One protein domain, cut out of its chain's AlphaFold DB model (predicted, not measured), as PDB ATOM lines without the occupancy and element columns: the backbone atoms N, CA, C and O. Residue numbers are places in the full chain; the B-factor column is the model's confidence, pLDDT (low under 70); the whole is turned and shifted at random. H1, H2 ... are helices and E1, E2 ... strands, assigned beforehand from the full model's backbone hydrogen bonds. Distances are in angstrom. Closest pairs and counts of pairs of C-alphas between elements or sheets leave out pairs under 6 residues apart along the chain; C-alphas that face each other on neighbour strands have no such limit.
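This is residues 3 to 142 of the 144 residues of the protein "Competence protein CoiA" of Acidobacteria bacterium (UniProt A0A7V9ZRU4). Short strand pairs and helix H1 gather round one short helix, H2, near the middle of a small body, and the hairpin of E4 and E5 runs out of this body as a long arm whose tip, residues 84 to 89, sticks out. H1 covers one side, next to E9, E2, E8 and the first residues of H2. The 140 printed residues hold two named helices and nine named strands, in the order E1 H1 E2 H2 E3 E4 E5 E6 E7 E8 E9. The antiparallel sheet has the order E3, E4, E5; three two-stranded sheets are E1 with E2, parallel, and E6 with E9 and E7 with E8, both antiparallel. The class is mixed, helices and strands; the whole is compact, with a radius of gyration of the C-alphas of 16.2 A, but elongated, spanning 57 by 29 by 29 A.

Begin with E1, residues 3 to 7, H1, residues 13 to 25, and E2, residues 29 to 34: a strand-helix-strand unit, two parallel neighbour strands with a helix between, its crossover right-handed. N 5 and O 31 are 2.8 A apart. H2, residues 49 to 57, touches H1 through H1's residues 13 to 16 alone, closest at the C-alphas of Leu 13 and Trp 50, 5.9 A; they run the same way at a shallow tilt of 33 degrees, only just short of steep. In both helices every O i to N i+4 pair is within hydrogen-bond range. Next, E3, residues 62 to 67, E4, residues 70 to 83, and E5, residues 90 to 101, form a meander, each strand the antiparallel neighbour of the one before, in a strongly twisted sheet. N 64 and O 72 are 2.9 A apart, N 77 and O 98 also 2.9 A. The pairing is staggered: E4 pairs with E3 over residues 70 to 74 and with E5 over 74 to 83. E5 bends by 72 degrees at residue 95. H2 is on this sheet, only just at the sheet's level, with a height of 3.6 A. E6, residues 111 to 116, pairs with E9, residues 129 to 134, with N 114 and O 131 2.8 A apart. The hairpin of E7, residues 119 to 121, and E8, residues 124 to 126, has N 121 and O 124 2.9 A apart. The closest C-alphas of E2 and E9 are Tyr 29 and Lys 130, 4.5 A.

Find C-alpha 3 at (125.237, 229.947, 200.677), where E1 begins. H1 runs 18.3 A, E2 16.8 A, E3 15.7 A. E4, the longest strand, goes 39.5 A from C-alpha 70 at (140.815, 230.049, 198.151) to C-alpha 83 at (140.420, 202.768, 169.560); E5 returns over 28.5 A. E9 ends at C-alpha 134, (133.718, 233.370, 189.505).

The farthest C-alphas, Arg 26 and Thr 87, are 57.3 A apart. The printed part has no cut. The link E2 to H2, residues 35 to 48, is long; residues 37 to 42 in it have pLDDT under 70.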
ATOM      1  N   ALA A   3     124.963 231.199 199.984       97.38
ATOM      2  CA  ALA A   3     125.237 229.947 200.677       97.38
ATOM      3  C   ALA A   3     126.454 229.268 200.039       97.38
ATOM      4  O   ALA A   3     126.523 229.129 198.817       97.38
ATOM      5  N   ILE A   4     127.398 228.826 200.866       96.56
ATOM      6  CA  ILE A   4     128.588 228.096 200.427       96.56
ATOM      7  C   ILE A   4     128.452 226.654 200.908       96.56
ATOM      8  O   ILE A   4     128.337 226.394 202.102       96.56
ATOM      9  N   GLU A   5     128.451 225.715 199.969       95.81
ATOM     10  CA  GLU A   5     128.253 224.291 200.223       95.81
ATOM     11  C   GLU A   5     129.541 223.521 199.950       95.81
ATOM     12  O   GLU A   5     129.795 223.106 198.818       95.81
ATOM     13  N   VAL A   6     130.338 223.300 200.994       92.25
ATOM     14  CA  VAL A   6     131.509 222.416 200.927       92.25
ATOM     15  C   VAL A   6     131.060 220.977 201.150       92.25
ATOM     16  O   VAL A   6     130.390 220.675 202.137       92.25
ATOM     17  N   GLN A   7     131.401 220.085 200.221       88.38
ATOM     18  CA  GLN A   7     130.948 218.696 200.248       88.38
ATOM     19  C   GLN A   7     132.136 217.736 200.201       88.38
ATOM     20  O   GLN A   7     132.890 217.693 199.228       88.38
ATOM     21  N   ILE A   8     132.276 216.950 201.272       79.06
ATOM     22  CA  ILE A   8     133.298 215.900 201.405       79.06
ATOM     23  C   ILE A   8     132.893 214.656 200.609       79.06
ATOM     24  O   ILE A   8     133.726 214.014 199.975       79.06
ATOM     25  N   SER A   9     131.606 214.307 200.639       77.88
ATOM     26  CA  SER A   9     131.059 213.135 199.963       77.88
ATOM     27  C   SER A   9     130.242 213.520 198.732       77.88
ATOM     28  O   SER A   9     129.689 214.616 198.629       77.88
ATOM     29  N   ASN A  10     130.154 212.588 197.780       76.00
ATOM     30  CA  ASN A  10     129.367 212.786 196.568       76.00
ATOM     31  C   ASN A  10     127.879 212.927 196.918       76.00
ATOM     32  O   ASN A  10     127.256 211.991 197.423       76.00
ATOM     33  N   LEU A  11     127.283 214.068 196.573       82.94
ATOM     34  CA  LEU A  11     125.832 214.232 196.587       82.94
ATOM     35  C   LEU A  11     125.201 213.454 195.428       82.94
ATOM     36  O   LEU A  11     125.706 213.451 194.304       82.94
ATOM     37  N   SER A  12     124.050 212.827 195.677       91.69
ATOM     38  CA  SER A  12     123.246 212.276 194.585       91.69
ATOM     39  C   SER A  12     122.722 213.404 193.689       91.69
ATOM     40  O   SER A  12     122.448 214.512 194.161       91.69
ATOM     41  N   LEU A  13     122.539 213.112 192.395       93.62
ATOM     42  CA  LEU A  13     122.043 214.093 191.421       93.62
ATOM     43  C   LEU A  13     120.688 214.680 191.836       93.62
ATOM     44  O   LEU A  13     120.518 215.896 191.833       93.62
ATOM     45  N   THR A  14     119.765 213.833 192.291       94.38
ATOM     46  CA  THR A  14     118.453 214.266 192.786       94.38
ATOM     47  C   THR A  14     118.583 215.244 193.952       94.38
ATOM     48  O   THR A  14     117.880 216.252 194.001       94.38
ATOM     49  N   ARG A  15     119.506 214.986 194.889       95.56
ATOM     50  CA  ARG A  15     119.673 215.828 196.079       95.56
ATOM     51  C   ARG A  15     120.283 217.181 195.738       95.56
ATOM     52  O   ARG A  15     119.798 218.187 196.247       95.56
ATOM     53  N   ILE A  16     121.312 217.233 194.889       95.81
ATOM     54  CA  ILE A  16     121.909 218.518 194.496       95.81
ATOM     55  C   ILE A  16     120.944 219.355 193.649       95.81
ATOM     56  O   ILE A  16     120.831 220.558 193.880       95.81
ATOM     57  N   GLN A  17     120.178 218.728 192.750       96.88
ATOM     58  CA  GLN A  17     119.130 219.403 191.980       96.88
ATOM     59  C   GLN A  17     118.066 220.004 192.904       96.88
ATOM     60  O   GLN A  17     117.789 221.199 192.820       96.88
ATOM     61  N   TYR A  18     117.527 219.199 193.824       97.31
ATOM     62  CA  TYR A  18     116.518 219.647 194.781       97.31
ATOM     63  C   TYR A  18     117.017 220.816 195.642       97.31
ATOM     64  O   TYR A  18     116.369 221.858 195.710       97.31
ATOM     65  N   ARG A  19     118.205 220.686 196.250       97.44
ATOM     66  CA  ARG A  19     118.777 221.747 197.096       97.44
ATOM     67  C   ARG A  19     119.056 223.023 196.306       97.44
ATOM     68  O   ARG A  19     118.777 224.110 196.799       97.44
ATOM     69  N   THR A  20     119.564 222.900 195.081       97.81
ATOM     70  CA  THR A  20     119.817 224.059 194.210       97.81
ATOM     71  C   THR A  20     118.521 224.799 193.876       97.81
ATOM     72  O   THR A  20     118.484 226.026 193.959       97.81
ATOM     73  N   ALA A  21     117.446 224.069 193.558       98.19
ATOM     74  CA  ALA A  21     116.134 224.661 193.306       98.19
ATOM     75  C   ALA A  21     115.566 225.356 194.557       98.19
ATOM     76  O   ALA A  21     115.051 226.470 194.464       98.19
ATOM     77  N   GLU A  22     115.718 224.749 195.737       98.38
ATOM     78  CA  GLU A  22     115.278 225.354 196.998       98.38
ATOM     79  C   GLU A  22     116.044 226.638 197.339       98.38
ATOM     80  O   GLU A  22     115.427 227.615 197.768       98.38
ATOM     81  N   TYR A  23     117.361 226.686 197.106       98.44
ATOM     82  CA  TYR A  23     118.130 227.925 197.261       98.44
ATOM     83  C   TYR A  23     117.613 229.025 196.333       98.44
ATOM     84  O   TYR A  23     117.352 230.144 196.784       98.44
ATOM     85  N   ALA A  24     117.370 228.692 195.064       98.19
ATOM     86  CA  ALA A  24     116.839 229.635 194.089       98.19
ATOM     87  C   ALA A  24     115.459 230.177 194.493       98.19
ATOM     88  O   ALA A  24     115.252 231.392 194.464       98.19
ATOM     89  N   ARG A  25     114.550 229.300 194.946       98.00
ATOM     90  CA  ARG A  25     113.205 229.663 195.428       98.00
ATOM     91  C   ARG A  25     113.249 230.627 196.615       98.00
ATOM     92  O   ARG A  25     112.366 231.464 196.761       98.00
ATOM     93  N   ARG A  26     114.290 230.535 197.446       98.12
ATOM     94  CA  ARG A  26     114.521 231.414 198.604       98.12
ATOM     95  C   ARG A  26     115.308 232.684 198.264       98.12
ATOM     96  O   ARG A  26     115.632 233.452 199.163       98.12
ATOM     97  N   GLY A  27     115.657 232.907 196.996       98.00
ATOM     98  CA  GLY A  27     116.458 234.062 196.589       98.00
ATOM     99  C   GLY A  27     117.928 233.993 197.024       98.00
ATOM    100  O   GLY A  27     118.607 235.020 197.037       98.00
ATOM    101  N   ILE A  28     118.425 232.805 197.381       98.56
ATOM    102  CA  ILE A  28     119.788 232.585 197.876       98.56
ATOM    103  C   ILE A  28     120.671 232.125 196.716       98.56
ATOM    104  O   ILE A  28     120.323 231.189 195.999       98.56
ATOM    105  N   TYR A  29     121.821 232.775 196.548       98.44
ATOM    106  CA  TYR A  29     122.834 232.354 195.585       98.44
ATOM    107  C   TYR A  29     123.692 231.254 196.202       98.44
ATOM    108  O   TYR A  29     124.181 231.429 197.312       98.44
ATOM    109  N   VAL A  30     123.866 230.127 195.518       98.44
ATOM    110  CA  VAL A  30     124.658 229.001 196.029       98.44
ATOM    111  C   VAL A  30     125.971 228.848 195.266       98.44
ATOM    112  O   VAL A  30     125.992 228.964 194.040       98.44
ATOM    113  N   LEU A  31     127.048 228.563 195.998       98.06
ATOM    114  CA  LEU A  31     128.308 228.042 195.476       98.06
ATOM    115  C   LEU A  31     128.504 226.615 195.995       98.06
ATOM    116  O   LEU A  31     128.517 226.388 197.203       98.06
ATOM    117  N   TRP A  32     128.666 225.658 195.084       97.44
ATOM    118  CA  TRP A  32     128.914 224.250 195.403       97.44
ATOM    119  C   TRP A  32     130.400 223.946 195.246       97.44
ATOM    120  O   TRP A  32     130.950 224.172 194.168       97.44
ATOM    121  N   LEU A  33     131.015 223.405 196.297       95.31
ATOM    122  CA  LEU A  33     132.451 223.168 196.396       95.31
ATOM    123  C   LEU A  33     132.751 221.695 196.727       95.31
ATOM    124  O   LEU A  33     132.760 221.319 197.904       95.31
ATOM    125  N   PRO A  34     132.998 220.833 195.726       91.69
ATOM    126  CA  PRO A  34     133.730 219.588 195.942       91.69
ATOM    127  C   PRO A  34     135.055 219.821 196.657       91.69
ATOM    128  O   PRO A  34     135.794 220.759 196.348       91.69
ATOM    129  N   LEU A  35     135.394 218.905 197.564       86.06
ATOM    130  CA  LEU A  35     136.782 218.752 197.974       86.06
ATOM    131  C   LEU A  35     137.604 218.188 196.819       86.06
ATOM    132  O   LEU A  35     137.181 217.270 196.109       86.06
ATOM    133  N   GLN A  36     138.800 218.737 196.640       73.94
ATOM    134  CA  GLN A  36     139.730 218.227 195.651       73.94
ATOM    135  C   GLN A  36     140.194 216.826 196.064       73.94
ATOM    136  O   GLN A  36     140.988 216.658 196.981       73.94
ATOM    137  N   THR A  37     139.695 215.803 195.372       65.19
ATOM    138  CA  THR A  37     140.086 214.399 195.597       65.19
ATOM    139  C   THR A  37     141.258 213.962 194.716       65.19
ATOM    140  O   THR A  37     141.715 212.823 194.798       65.19
ATOM    141  N   THR A  38     141.746 214.840 193.836       55.88
ATOM    142  CA  THR A  38     142.723 214.482 192.808       55.88
ATOM    143  C   THR A  38     144.161 214.672 193.249       55.88
ATOM    144  O   THR A  38     144.719 215.769 193.237       55.88
ATOM    145  N   ASP A  39     144.784 213.528 193.506       52.69
ATOM    146  CA  ASP A  39     146.215 213.315 193.378       52.69
ATOM    147  C   ASP A  39     146.692 213.865 192.018       52.69
ATOM    148  O   ASP A  39     146.236 213.455 190.945       52.69
ATOM    149  N   SER A  40     147.560 214.874 192.068       49.38
ATOM    150  CA  SER A  40     147.850 215.825 190.982       49.38
ATOM    151  C   SER A  40     148.684 215.247 189.828       49.38
ATOM    152  O   SER A  40     149.210 215.997 189.010       49.38
ATOM    153  N   LYS A  41     148.831 213.920 189.761       50.84
ATOM    154  CA  LYS A  41     149.788 213.223 188.888       50.84
ATOM    155  C   LYS A  41     149.182 212.601 187.626       50.84
ATOM    156  O   LYS A  41     149.924 212.072 186.808       50.84
ATOM    157  N   ARG A  42     147.852 212.602 187.452       58.66
ATOM    158  CA  ARG A  42     147.200 211.995 186.274       58.66
ATOM    159  C   ARG A  42     146.752 213.063 185.277       58.66
ATOM    160  O   ARG A  42     145.934 213.908 185.617       58.66
ATOM    161  N   GLU A  43     147.209 212.946 184.031       79.94
ATOM    162  CA  GLU A  43     146.807 213.816 182.908       79.94
ATOM    163  C   GLU A  43     145.305 213.739 182.583       79.94
ATOM    164  O   GLU A  43     144.723 214.688 182.064       79.94
ATOM    165  N   LEU A  44     144.663 212.606 182.892       89.94
ATOM    166  CA  LEU A  44     143.249 212.358 182.616       89.94
ATOM    167  C   LEU A  44     142.464 212.100 183.901       89.94
ATOM    168  O   LEU A  44     142.820 211.232 184.704       89.94
ATOM    169  N   TYR A  45     141.328 212.781 184.031       91.19
ATOM    170  CA  TYR A  45     140.438 212.705 185.182       91.19
ATOM    171  C   TYR A  45     139.119 212.003 184.842       91.19
ATOM    172  O   TYR A  45     138.618 212.125 183.729       91.19
ATOM    173  N   LEU A  46     138.539 211.252 185.781       91.75
ATOM    174  CA  LEU A  46     137.208 210.661 185.621       91.75
ATOM    175  C   LEU A  46     136.228 211.376 186.562       91.75
ATOM    176  O   LEU A  46     136.108 210.955 187.710       91.75
ATOM    177  N   PRO A  47     135.510 212.411 186.090       91.81
ATOM    178  CA  PRO A  47     134.606 213.161 186.944       91.81
ATOM    179  C   PRO A  47     133.403 212.304 187.318       91.81
ATOM    180  O   PRO A  47     132.803 211.616 186.469       91.81
ATOM    181  N   SER A  48     133.054 212.375 188.597       91.75
ATOM    182  CA  SER A  48     131.860 211.764 189.164       91.75
ATOM    183  C   SER A  48     130.585 212.376 188.555       91.75
ATOM    184  O   SER A  48     130.628 213.443 187.932       91.75
ATOM    185  N   PRO A  49     129.416 211.720 188.691       92.44
ATOM    186  CA  PRO A  49     128.174 212.240 188.122       92.44
ATOM    187  C   PRO A  49     127.833 213.660 188.586       92.44
ATOM    188  O   PRO A  49     127.403 214.474 187.771       92.44
ATOM    189  N   TRP A  50     128.046 213.971 189.865       92.56
ATOM    190  CA  TRP A  50     127.718 215.286 190.407       92.56
ATOM    191  C   TRP A  50     128.722 216.361 189.973       92.56
ATOM    192  O   TRP A  50     128.299 217.465 189.674       92.56
ATOM    193  N   GLU A  51     130.009 216.045 189.806       94.31
ATOM    194  CA  GLU A  51     130.979 216.993 189.234       94.31
ATOM    195  C   GLU A  51     130.663 217.325 187.775       94.31
ATOM    196  O   GLU A  51     130.775 218.476 187.367       94.31
ATOM    197  N   ARG A  52     130.196 216.350 186.983       94.81
ATOM    198  CA  ARG A  52     129.677 216.631 185.630       94.81
ATOM    199  C   ARG A  52     128.443 217.522 185.678       94.81
ATOM    200  O   ARG A  52     128.281 218.395 184.834       94.81
ATOM    201  N   TRP A  53     127.569 217.290 186.654       96.56
ATOM    202  CA  TRP A  53     126.402 218.134 186.865       96.56
ATOM    203  C   TRP A  53     126.817 219.564 187.228       96.56
ATOM    204  O   TRP A  53     126.293 220.501 186.633       96.56
ATOM    205  N   LEU A  54     127.801 219.738 188.119       96.88
ATOM    206  CA  LEU A  54     128.375 221.039 188.468       96.88
ATOM    207  C   LEU A  54     129.000 221.725 187.257       96.88
ATOM    208  O   LEU A  54     128.718 222.894 187.024       96.88
ATOM    209  N   HIS A  55     129.777 220.987 186.461       96.75
ATOM    210  CA  HIS A  55     130.405 221.493 185.240       96.75
ATOM    211  C   HIS A  55     129.368 222.110 184.305       96.75
ATOM    212  O   HIS A  55     129.519 223.246 183.869       96.75
ATOM    213  N   VAL A  56     128.245 221.429 184.090       97.25
ATOM    214  CA  VAL A  56     127.129 221.974 183.310       97.25
ATOM    215  C   VAL A  56     126.433 223.133 184.036       97.25
ATOM    216  O   VAL A  56     126.089 224.134 183.400       97.25
ATOM    217  N   ALA A  57     126.208 223.024 185.350       97.69
ATOM    218  CA  ALA A  57     125.537 224.038 186.168       97.69
ATOM    219  C   ALA A  57     126.294 225.377 186.197       97.69
ATOM    220  O   ALA A  57     125.664 226.435 186.171       97.69
ATOM    221  N   TYR A  58     127.624 225.345 186.156       97.75
ATOM    222  CA  TYR A  58     128.493 226.521 186.145       97.75
ATOM    223  C   TYR A  58     129.155 226.756 184.783       97.75
ATOM    224  O   TYR A  58     130.286 227.225 184.712       97.75
ATOM    225  N   PHE A  59     128.445 226.451 183.692       96.44
ATOM    226  CA  PHE A  59     128.837 226.848 182.332       96.44
ATOM    227  C   PHE A  59     130.257 226.407 181.949       96.44
ATOM    228  O   PHE A  59     131.047 227.180 181.422       96.44
ATOM    229  N   GLY A  60     130.590 225.154 182.238       96.06
ATOM    230  CA  GLY A  60     131.887 224.562 181.943       96.06
ATOM    231  C   GLY A  60     132.890 224.608 183.095       96.06
ATOM    232  O   GLY A  60     134.061 224.314 182.866       96.06
ATOM    233  N   ARG A  61     132.483 224.958 184.319       96.69
ATOM    234  CA  ARG A  61     133.394 225.125 185.463       96.69
ATOM    235  C   ARG A  61     133.031 224.213 186.631       96.69
ATOM    236  O   ARG A  61     131.861 223.954 186.893       96.69
ATOM    237  N   VAL A  62     134.034 223.756 187.368       96.44
ATOM    238  CA  VAL A  62     133.878 223.098 188.669       96.44
ATOM    239  C   VAL A  62     134.818 223.771 189.656       96.44
ATOM    240  O   VAL A  62     136.000 223.935 189.367       96.44
ATOM    241  N   TYR A  63     134.291 224.168 190.809       96.81
ATOM    242  CA  TYR A  63     135.035 224.889 191.834       96.81
ATOM    243  C   TYR A  63     135.454 223.948 192.946       96.81
ATOM    244  O   TYR A  63     134.605 223.415 193.653       96.81
ATOM    245  N   TYR A  64     136.753 223.761 193.122       94.94
ATOM    246  CA  TYR A  64     137.284 222.950 194.206       94.94
ATOM    247  C   TYR A  64     137.736 223.840 195.352       94.94
ATOM    248  O   TYR A  64     138.487 224.794 195.145       94.94
ATOM    249  N   TRP A  65     137.292 223.529 196.568       94.44
ATOM    250  CA  TRP A  65     137.819 224.205 197.749       94.44
ATOM    251  C   TRP A  65     139.258 223.751 198.000       94.44
ATOM    252  O   TRP A  65     139.519 222.546 198.042       94.44
ATOM    253  N   LEU A  66     140.174 224.714 198.141       90.88
ATOM    254  CA  LEU A  66     141.569 224.444 198.490       90.88
ATOM    255  C   LEU A  66     141.765 224.561 200.000       90.88
ATOM    256  O   LEU A  66     141.983 223.568 200.682       90.88
ATOM    257  N   GLU A  67     141.695 225.790 200.506       90.19
ATOM    258  CA  GLU A  67     141.820 226.120 201.923       90.19
ATOM    259  C   GLU A  67     141.332 227.549 202.163       90.19
ATOM    260  O   GLU A  67     141.413 228.401 201.271       90.19
ATOM    261  N   GLY A  68     140.846 227.828 203.377       91.94
ATOM    262  CA  GLY A  68     140.352 229.152 203.750       91.94
ATOM    263  C   GLY A  68     139.332 229.680 202.738       91.94
ATOM    264  O   GLY A  68     138.310 229.040 202.485       91.94
ATOM    265  N   VAL A  69     139.642 230.833 202.140       94.69
ATOM    266  CA  VAL A  69     138.815 231.494 201.117       94.69
ATOM    267  C   VAL A  69     139.244 231.196 199.679       94.69
ATOM    268  O   VAL A  69     138.681 231.776 198.753       94.69
ATOM    269  N   ARG A  70     140.241 230.329 199.471       95.75
ATOM    270  CA  ARG A  70     140.815 230.049 198.151       95.75
ATOM    271  C   ARG A  70     140.108 228.888 197.469       95.75
ATOM    272  O   ARG A  70     139.965 227.804 198.040       95.75
ATOM    273  N   ILE A  71     139.750 229.103 196.211       96.38
ATOM    274  CA  ILE A  71     139.037 228.155 195.363       96.38
ATOM    275  C   ILE A  71     139.825 227.956 194.067       96.38
ATOM    276  O   ILE A  71     140.316 228.915 193.476       96.38
ATOM    277  N   LEU A  72     139.926 226.708 193.613       95.69
ATOM    278  CA  LEU A  72     140.504 226.356 192.322       95.69
ATOM    279  C   LEU A  72     139.390 226.050 191.313       95.69
ATOM    280  O   LEU A  72     138.729 225.011 191.433       95.69
ATOM    281  N   PRO A  73     139.181 226.903 190.304       96.38
ATOM    282  CA  PRO A  73     138.279 226.606 189.211       96.38
ATOM    283  C   PRO A  73     138.952 225.670 188.202       96.38
ATOM    284  O   PRO A  73     140.109 225.839 187.814       96.38
ATOM    285  N   ILE A  74     138.217 224.647 187.771       95.38
ATOM    286  CA  ILE A  74     138.677 223.656 186.798       95.38
ATOM    287  C   ILE A  74     137.627 223.492 185.705       95.38
ATOM    288  O   ILE A  74     136.443 223.293 185.976       95.38
ATOM    289  N   HIS A  75     138.083 223.511 184.457       96.06
ATOM    290  CA  HIS A  75     137.294 223.111 183.304       96.06
ATOM    291  C   HIS A  75     137.618 221.672 182.903       96.06
ATOM    292  O   HIS A  75     138.780 221.277 182.836       96.06
ATOM    293  N   PHE A  76     136.593 220.882 182.594       94.75
ATOM    294  CA  PHE A  76     136.757 219.550 182.020       94.75
ATOM    295  C   PHE A  76     136.648 219.598 180.500       94.75
ATOM    296  O   PHE A  76     135.546 219.706 179.967       94.75
ATOM    297  N   ARG A  77     137.786 219.473 179.811       94.19
ATOM    298  CA  ARG A  77     137.825 219.355 178.351       94.19
ATOM    299  C   ARG A  77     137.628 217.903 177.928       94.19
ATOM    300  O   ARG A  77     138.212 216.989 178.518       94.19
ATOM    301  N   ASP A  78     136.839 217.697 176.880       94.38
ATOM    302  CA  ASP A  78     136.615 216.376 176.299       94.38
ATOM    303  C   ASP A  78     137.924 215.717 175.851       94.38
ATOM    304  O   ASP A  78     138.822 216.353 175.297       94.38
ATOM    305  N   TYR A  79     138.017 214.406 176.069       93.44
ATOM    306  CA  TYR A  79     139.135 213.592 175.608       93.44
ATOM    307  C   TYR A  79     138.635 212.503 174.664       93.44
ATOM    308  O   TYR A  79     137.742 211.725 175.006       93.44
ATOM    309  N   HIS A  80     139.248 212.410 173.487       93.44
ATOM    310  CA  HIS A  80     138.950 211.378 172.502       93.44
ATOM    311  C   HIS A  80     140.039 210.307 172.538       93.44
ATOM    312  O   HIS A  80     141.191 210.550 172.185       93.44
ATOM    313  N   ALA A  81     139.674 209.101 172.972       92.50
ATOM    314  CA  ALA A  81     140.584 207.967 172.996       92.50
ATOM    315  C   ALA A  81     140.682 207.342 171.599       92.50
ATOM    316  O   ALA A  81     139.664 207.139 170.930       92.50
ATOM    317  N   ARG A  82     141.899 206.985 171.177       93.19
ATOM    318  CA  ARG A  82     142.113 206.179 169.970       93.19
ATOM    319  C   ARG A  82     141.753 204.726 170.268       93.19
ATOM    320  O   ARG A  82     142.264 204.136 171.218       93.19
ATOM    321  N   VAL A  83     140.877 204.153 169.456       93.06
ATOM    322  CA  VAL A  83     140.420 202.768 169.560       93.06
ATOM    323  C   VAL A  83     140.847 202.025 168.304       93.06
ATOM    324  O   VAL A  83     140.570 202.475 167.191       93.06
ATOM    325  N   ARG A  84     141.508 200.875 168.482       92.25
ATOM    326  CA  ARG A  84     141.825 199.977 167.369       92.25
ATOM    327  C   ARG A  84     140.551 199.296 166.891       92.25
ATOM    328  O   ARG A  84     139.927 198.548 167.644       92.25
ATOM    329  N   GLY A  85     140.143 199.593 165.664       88.88
ATOM    330  CA  GLY A  85     139.047 198.887 165.009       88.88
ATOM    331  C   GLY A  85     139.561 197.696 164.207       88.88
ATOM    332  O   GLY A  85     140.754 197.573 163.950       88.88
ATOM    333  N   ARG A  86     138.649 196.811 163.789       84.75
ATOM    334  CA  ARG A  86     138.998 195.641 162.963       84.75
ATOM    335  C   ARG A  86     139.496 196.024 161.565       84.75
ATOM    336  O   ARG A  86     140.375 195.357 161.041       84.75
ATOM    337  N   THR A  87     138.932 197.084 160.984       88.00
ATOM    338  CA  THR A  87     139.261 197.554 159.622       88.00
ATOM    339  C   THR A  87     140.021 198.878 159.634       88.00
ATOM    340  O   THR A  87     140.879 199.108 158.791       88.00
ATOM    341  N   ARG A  88     139.702 199.766 160.583       90.25
ATOM    342  CA  ARG A  88     140.374 201.057 160.765       90.25
ATOM    343  C   ARG A  88     140.345 201.483 162.223       90.25
ATOM    344  O   ARG A  88     139.350 201.256 162.916       90.25
ATOM    345  N   ASP A  89     141.407 202.141 162.659       93.62
ATOM    346  CA  ASP A  89     141.409 202.875 163.918       93.62
ATOM    347  C   ASP A  89     140.397 204.023 163.859       93.62
ATOM    348  O   ASP A  89     140.156 204.613 162.804       93.62
ATOM    349  N   TYR A  90     139.809 204.359 165.003       92.44
ATOM    350  CA  TYR A  90     138.899 205.493 165.124       92.44
ATOM    351  C   TYR A  90     139.052 206.175 166.481       92.44
ATOM    352  O   TYR A  90     139.636 205.626 167.417       92.44
ATOM    353  N   GLN A  91     138.533 207.394 166.589       94.25
ATOM    354  CA  GLN A  91     138.482 208.133 167.843       94.25
ATOM    355  C   GLN A  91     137.100 207.998 168.479       94.25
ATOM    356  O   GLN A  91     136.078 208.075 167.800       94.25
ATOM    357  N   LYS A  92     137.069 207.790 169.795       93.50
ATOM    358  CA  LYS A  92     135.838 207.689 170.580       93.50
ATOM    359  C   LYS A  92     135.909 208.636 171.765       93.50
ATOM    360  O   LYS A  92     136.905 208.637 172.489       93.50
ATOM    361  N   LEU A  93     134.830 209.383 171.998       92.75
ATOM    362  CA  LEU A  93     134.699 210.207 173.193       92.75
ATOM    363  C   LEU A  93     134.853 209.333 174.447       92.75
ATOM    364  O   LEU A  93     134.143 208.340 174.642       92.75
ATOM    365  N   SER A  94     135.825 209.686 175.277       93.75
ATOM    366  CA  SER A  94     136.119 208.998 176.522       93.75
ATOM    367  C   SER A  94     135.205 209.485 177.637       93.75
ATOM    368  O   SER A  94     134.709 210.606 177.639       93.75
ATOM    369  N   ARG A  95     135.029 208.645 178.661       92.00
ATOM    370  CA  ARG A  95     134.460 209.111 179.931       92.00
ATOM    371  C   ARG A  95     135.456 209.968 180.712       92.00
ATOM    372  O   ARG A  95     135.019 210.703 181.592       92.00
ATOM    373  N   LYS A  96     136.758 209.841 180.448       93.25
ATOM    374  CA  LYS A  96     137.780 210.687 181.066       93.25
ATOM    375  C   LYS A  96     137.822 212.054 180.385       93.25
ATOM    376  O   LYS A  96     137.461 212.164 179.220       93.25
ATOM    377  N   VAL A  97     138.292 213.054 181.113       93.44
ATOM    378  CA  VAL A  97     138.422 214.447 180.682       93.44
ATOM    379  C   VAL A  97     139.837 214.939 180.957       93.44
ATOM    380  O   VAL A  97     140.528 214.386 181.816       93.44
ATOM    381  N   VAL A  98     140.252 215.984 180.251       92.75
ATOM    382  CA  VAL A  98     141.474 216.731 180.559       92.75
ATOM    383  C   VAL A  98     141.095 217.897 181.482       92.75
ATOM    384  O   VAL A  98     140.339 218.770 181.046       92.75
ATOM    385  N   PRO A  99     141.553 217.927 182.746       93.19
ATOM    386  CA  PRO A  99     141.296 219.051 183.639       93.19
ATOM    387  C   PRO A  99     142.189 220.245 183.271       93.19
ATOM    388  O   PRO A  99     143.413 220.150 183.314       93.19
ATOM    389  N   ILE A 100     141.580 221.382 182.937       93.19
ATOM    390  CA  ILE A 100     142.263 222.651 182.660       93.19
ATOM    391  C   ILE A 100     142.026 223.580 183.849       93.19
ATOM    392  O   ILE A 100     140.906 224.050 184.068       93.19
ATOM    393  N   LYS A 101     143.078 223.818 184.633       93.69
ATOM    394  CA  LYS A 101     143.037 224.706 185.800       93.69
ATOM    395  C   LYS A 101     142.956 226.164 185.348       93.69
ATOM    396  O   LYS A 101     143.660 226.540 184.414       93.69
ATOM    397  N   GLY A 102     142.081 226.936 185.983       94.12
ATOM    398  CA  GLY A 102     142.110 228.396 185.921       94.12
ATOM    399  C   GLY A 102     142.996 228.968 187.020       94.12
ATOM    400  O   GLY A 102     143.643 228.217 187.761       94.12
ATOM    401  N   ASP A 103     142.986 230.291 187.148       96.00
ATOM    402  CA  ASP A 103     143.686 230.962 188.238       96.00
ATOM    403  C   ASP A 103     142.963 230.705 189.565       96.00
ATOM    404  O   ASP A 103     141.738 230.567 189.611       96.00
ATOM    405  N   VAL A 104     143.719 230.607 190.660       96.50
ATOM    406  CA  VAL A 104     143.129 230.494 192.001       96.50
ATOM    407  C   VAL A 104     142.405 231.797 192.327       96.50
ATOM    408  O   VAL A 104     142.981 232.870 192.179       96.50
ATOM    409  N   VAL A 105     141.166 231.686 192.806       97.12
ATOM    410  CA  VAL A 105     140.294 232.823 193.141       97.12
ATOM    411  C   VAL A 105     139.925 232.849 194.615       97.12
ATOM    412  O   VAL A 105     139.949 231.818 195.297       97.12
ATOM    413  N   THR A 106     139.560 234.028 195.110       97.00
ATOM    414  CA  THR A 106     139.070 234.253 196.469       97.00
ATOM    415  C   THR A 106     137.543 234.329 196.485       97.00
ATOM    416  O   THR A 106     136.910 234.925 195.618       97.00
ATOM    417  N   LEU A 107     136.922 233.744 197.513       93.94
ATOM    418  CA  LEU A 107     135.469 233.830 197.726       93.94
ATOM    419  C   LEU A 107     134.952 235.262 197.936       93.94
ATOM    420  O   LEU A 107     133.745 235.481 197.841       93.94
ATOM    421  N   ILE A 108     135.840 236.193 198.291       93.06
ATOM    422  CA  ILE A 108     135.490 237.554 198.699       93.06
ATOM    423  C   ILE A 108     135.387 238.462 197.473       93.06
ATOM    424  O   ILE A 108     134.391 239.168 197.331       93.06
ATOM    425  N   ASP A 109     136.383 238.408 196.589       94.94
ATOM    426  CA  ASP A 109     136.573 239.440 195.566       94.94
ATOM    427  C   ASP A 109     136.191 238.962 194.161       94.94
ATOM    428  O   ASP A 109     135.746 239.751 193.329       94.94
ATOM    429  N   ASP A 110     136.318 237.660 193.893       97.50
ATOM    430  CA  ASP A 110     136.297 237.155 192.517       97.50
ATOM    431  C   ASP A 110     134.950 236.569 192.088       97.50
ATOM    432  O   ASP A 110     134.749 236.263 190.910       97.50
ATOM    433  N   PHE A 111     134.003 236.406 193.012       97.56
ATOM    434  CA  PHE A 111     132.707 235.792 192.733       97.56
ATOM    435  C   PHE A 111     131.576 236.813 192.640       97.56
ATOM    436  O   PHE A 111     131.512 237.803 193.366       97.56
ATOM    437  N   ARG A 112     130.612 236.517 191.768       97.19
ATOM    438  CA  ARG A 112     129.434 237.348 191.525       97.19
ATOM    439  C   ARG A 112     128.143 236.531 191.481       97.19
ATOM    440  O   ARG A 112     128.147 235.360 191.087       97.19
ATOM    441  N   PRO A 113     127.005 237.132 191.866       97.62
ATOM    442  CA  PRO A 113     125.700 236.498 191.738       97.62
ATOM    443  C   PRO A 113     125.281 236.365 190.267       97.62
ATOM    444  O   PRO A 113     125.357 237.318 189.496       97.62
ATOM    445  N   LEU A 114     124.753 235.200 189.896       97.75
ATOM    446  CA  LEU A 114     124.200 234.915 188.575       97.75
ATOM    447  C   LEU A 114     122.861 234.181 188.698       97.75
ATOM    448  O   LEU A 114     122.743 233.172 189.391       97.75
ATOM    449  N   SER A 115     121.847 234.667 187.986       97.94
ATOM    450  CA  SER A 115     120.593 233.933 187.798       97.94
ATOM    451  C   SER A 115     120.693 233.089 186.531       97.94
ATOM    452  O   SER A 115     120.963 233.602 185.449       97.94
ATOM    453  N   ARG A 116     120.455 231.790 186.671       96.12
ATOM    454  CA  ARG A 116     120.496 230.794 185.606       96.12
ATOM    455  C   ARG A 116     119.083 230.289 185.316       96.12
ATOM    456  O   ARG A 116     118.362 229.890 186.231       96.12
ATOM    457  N   GLN A 117     118.724 230.233 184.035       97.50
ATOM    458  CA  GLN A 117     117.511 229.547 183.586       97.50
ATOM    459  C   GLN A 117     117.661 228.022 183.674       97.50
ATOM    460  O   GLN A 117     118.774 227.484 183.681       97.50
ATOM    461  N   ALA A 118     116.526 227.324 183.731       97.44
ATOM    462  CA  ALA A 118     116.514 225.872 183.612       97.44
ATOM    463  C   ALA A 118     117.193 225.437 182.307       97.44
ATOM    464  O   ALA A 118     117.103 226.114 181.286       97.44
ATOM    465  N   TRP A 119     117.859 224.291 182.346       97.75
ATOM    466  CA  TRP A 119     118.516 223.723 181.179       97.75
ATOM    467  C   TRP A 119     118.497 222.205 181.259       97.75
ATOM    468  O   TRP A 119     118.709 221.635 182.328       97.75
ATOM    469  N   SER A 120     118.326 221.543 180.126       95.81
ATOM    470  CA  SER A 120     118.426 220.094 180.015       95.81
ATOM    471  C   SER A 120     119.180 219.714 178.746       95.81
ATOM    472  O   SER A 120     119.039 220.345 177.703       95.81
ATOM    473  N   GLY A 121     119.998 218.668 178.841       92.69
ATOM    474  CA  GLY A 121     120.779 218.156 177.724       92.69
ATOM    475  C   GLY A 121     121.332 216.769 178.025       92.69
ATOM    476  O   GLY A 121     121.919 216.516 179.083       92.69
ATOM    477  N   GLY A 122     121.117 215.838 177.095       89.06
ATOM    478  CA  GLY A 122     121.436 214.428 177.304       89.06
ATOM    479  C   GLY A 122     120.748 213.877 178.557       89.06
ATOM    480  O   GLY A 122     119.527 213.885 178.659       89.06
ATOM    481  N   ARG A 123     121.541 213.394 179.522       89.75
ATOM    482  CA  ARG A 123     121.054 212.849 180.808       89.75
ATOM    483  C   ARG A 123     121.157 213.838 181.976       89.75
ATOM    484  O   ARG A 123     120.943 213.444 183.119       89.75
ATOM    485  N   ILE A 124     121.543 215.087 181.716       94.81
ATOM    486  CA  ILE A 124     121.737 216.110 182.745       94.81
ATOM    487  C   ILE A 124     120.598 217.122 182.650       94.81
ATOM    488  O   ILE A 124     120.269 217.615 181.574       94.81
ATOM    489  N   SER A 125     120.011 217.441 183.799       96.69
ATOM    490  CA  SER A 125     119.023 218.505 183.953       96.69
ATOM    491  C   SER A 125     119.461 219.427 185.082       96.69
ATOM    492  O   SER A 125     119.830 218.954 186.165       96.69
ATOM    493  N   ILE A 126     119.448 220.728 184.822       98.00
ATOM    494  CA  ILE A 126     119.730 221.787 185.781       98.00
ATOM    495  C   ILE A 126     118.428 222.577 185.988       98.00
ATOM    496  O   ILE A 126     117.885 223.104 185.013       98.00
ATOM    497  N   PRO A 127     117.909 222.679 187.224       98.00
ATOM    498  CA  PRO A 127     116.740 223.503 187.506       98.00
ATOM    499  C   PRO A 127     117.083 224.998 187.369       98.00
ATOM    500  O   PRO A 127     118.264 225.352 187.284       98.00
ATOM    501  N   PRO A 128     116.082 225.898 187.392       98.00
ATOM    502  CA  PRO A 128     116.342 227.313 187.631       98.00
ATOM    503  C   PRO A 128     117.203 227.478 188.885       98.00
ATOM    504  O   PRO A 128     116.949 226.837 189.908       98.00
ATOM    505  N   ALA A 129     118.232 228.316 188.800       98.25
ATOM    506  CA  ALA A 129     119.222 228.432 189.858       98.25
ATOM    507  C   ALA A 129     119.662 229.883 190.069       98.25
ATOM    508  O   ALA A 129     119.749 230.670 189.128       98.25
ATOM    509  N   LYS A 130     119.995 230.219 191.315       98.56
ATOM    510  CA  LYS A 130     120.787 231.398 191.666       98.56
ATOM    511  C   LYS A 130     122.157 230.889 192.090       98.56
ATOM    512  O   LYS A 130     122.273 230.212 193.105       98.56
ATOM    513  N   LEU A 131     123.165 231.146 191.274       98.31
ATOM    514  CA  LEU A 131     124.515 230.616 191.423       98.31
ATOM    515  C   LEU A 131     125.479 231.741 191.781       98.31
ATOM    516  O   LEU A 131     125.335 232.857 191.288       98.31
ATOM    517  N   PHE A 132     126.460 231.452 192.621       97.94
ATOM    518  CA  PHE A 132     127.592 232.340 192.859       97.94
ATOM    519  C   PHE A 132     128.770 231.793 192.047       97.94
ATOM    520  O   PHE A 132     129.179 230.652 192.240       97.94
ATOM    521  N   ILE A 133     129.218 232.553 191.050       97.62
ATOM    522  CA  ILE A 133     130.148 232.122 189.993       97.62
ATOM    523  C   ILE A 133     131.346 233.063 189.963       97.62
ATOM    524  O   ILE A 133     131.180 234.254 190.217       97.62
ATOM    525  N   ASP A 134     132.532 232.541 189.660       97.25
ATOM    526  CA  ASP A 134     133.718 233.370 189.505       97.25
ATOM    527  C   ASP A 134     133.590 234.330 188.303       97.25
ATOM    528  O   ASP A 134     132.739 234.171 187.417       97.25
ATOM    529  N   SER A 135     134.422 235.365 188.298       95.81
ATOM    530  CA  SER A 135     134.407 236.430 187.294       95.81
ATOM    531  C   SER A 135     135.474 236.263 186.211       95.81
ATOM    532  O   SER A 135     135.564 237.121 185.330       95.81
ATOM    533  N   GLN A 136     136.266 235.183 186.227       94.81
ATOM    534  CA  GLN A 136     137.249 234.926 185.181       94.81
ATOM    535  C   GLN A 136     136.547 234.717 183.840       94.81
ATOM    536  O   GLN A 136     135.516 234.040 183.726       94.81
ATOM    537  N   ALA A 137     137.161 235.262 182.790       93.94
ATOM    538  CA  ALA A 137     136.831 234.887 181.422       93.94
ATOM    539  C   ALA A 137     137.005 233.371 181.232       93.94
ATOM    540  O   ALA A 137     137.692 232.720 182.016       93.94
ATOM    541  N   ASP A 138     136.417 232.807 180.178       94.81
ATOM    542  CA  ASP A 138     136.536 231.382 179.853       94.81
ATOM    543  C   ASP A 138     137.992 231.020 179.469       94.81
ATOM    544  O   ASP A 138     138.338 230.890 178.293       94.81
ATOM    545  N   TRP A 139     138.877 230.881 180.464       94.31
ATOM    546  CA  TRP A 139     140.329 230.699 180.298       94.31
ATOM    547  C   TRP A 139     140.658 229.457 179.467       94.31
ATOM    548  O   TRP A 139     141.619 229.439 178.701       94.31
ATOM    549  N   TYR A 140     139.806 228.439 179.561       92.00
ATOM    550  CA  TYR A 140     139.910 227.187 178.824       92.00
ATOM    551  C   TYR A 140     139.689 227.332 177.312       92.00
ATOM    552  O   TYR A 140     140.005 226.398 176.581       92.00
ATOM    553  N   LEU A 141     139.199 228.476 176.820       89.88
ATOM    554  CA  LEU A 141     139.132 228.765 175.382       89.88
ATOM    555  C   LEU A 141     140.461 229.284 174.815       89.88
ATOM    556  O   LEU A 141     140.651 229.270 173.603       89.88
ATOM    557  N   ARG A 142     141.383 229.746 175.671       76.50
ATOM    558  CA  ARG A 142     142.695 230.278 175.256       76.50
ATOM    559  C   ARG A 142     143.764 229.194 175.119       76.50
ATOM    560  O   ARG A 142     144.836 229.461 174.590       76.50
TER     561      ARG A 142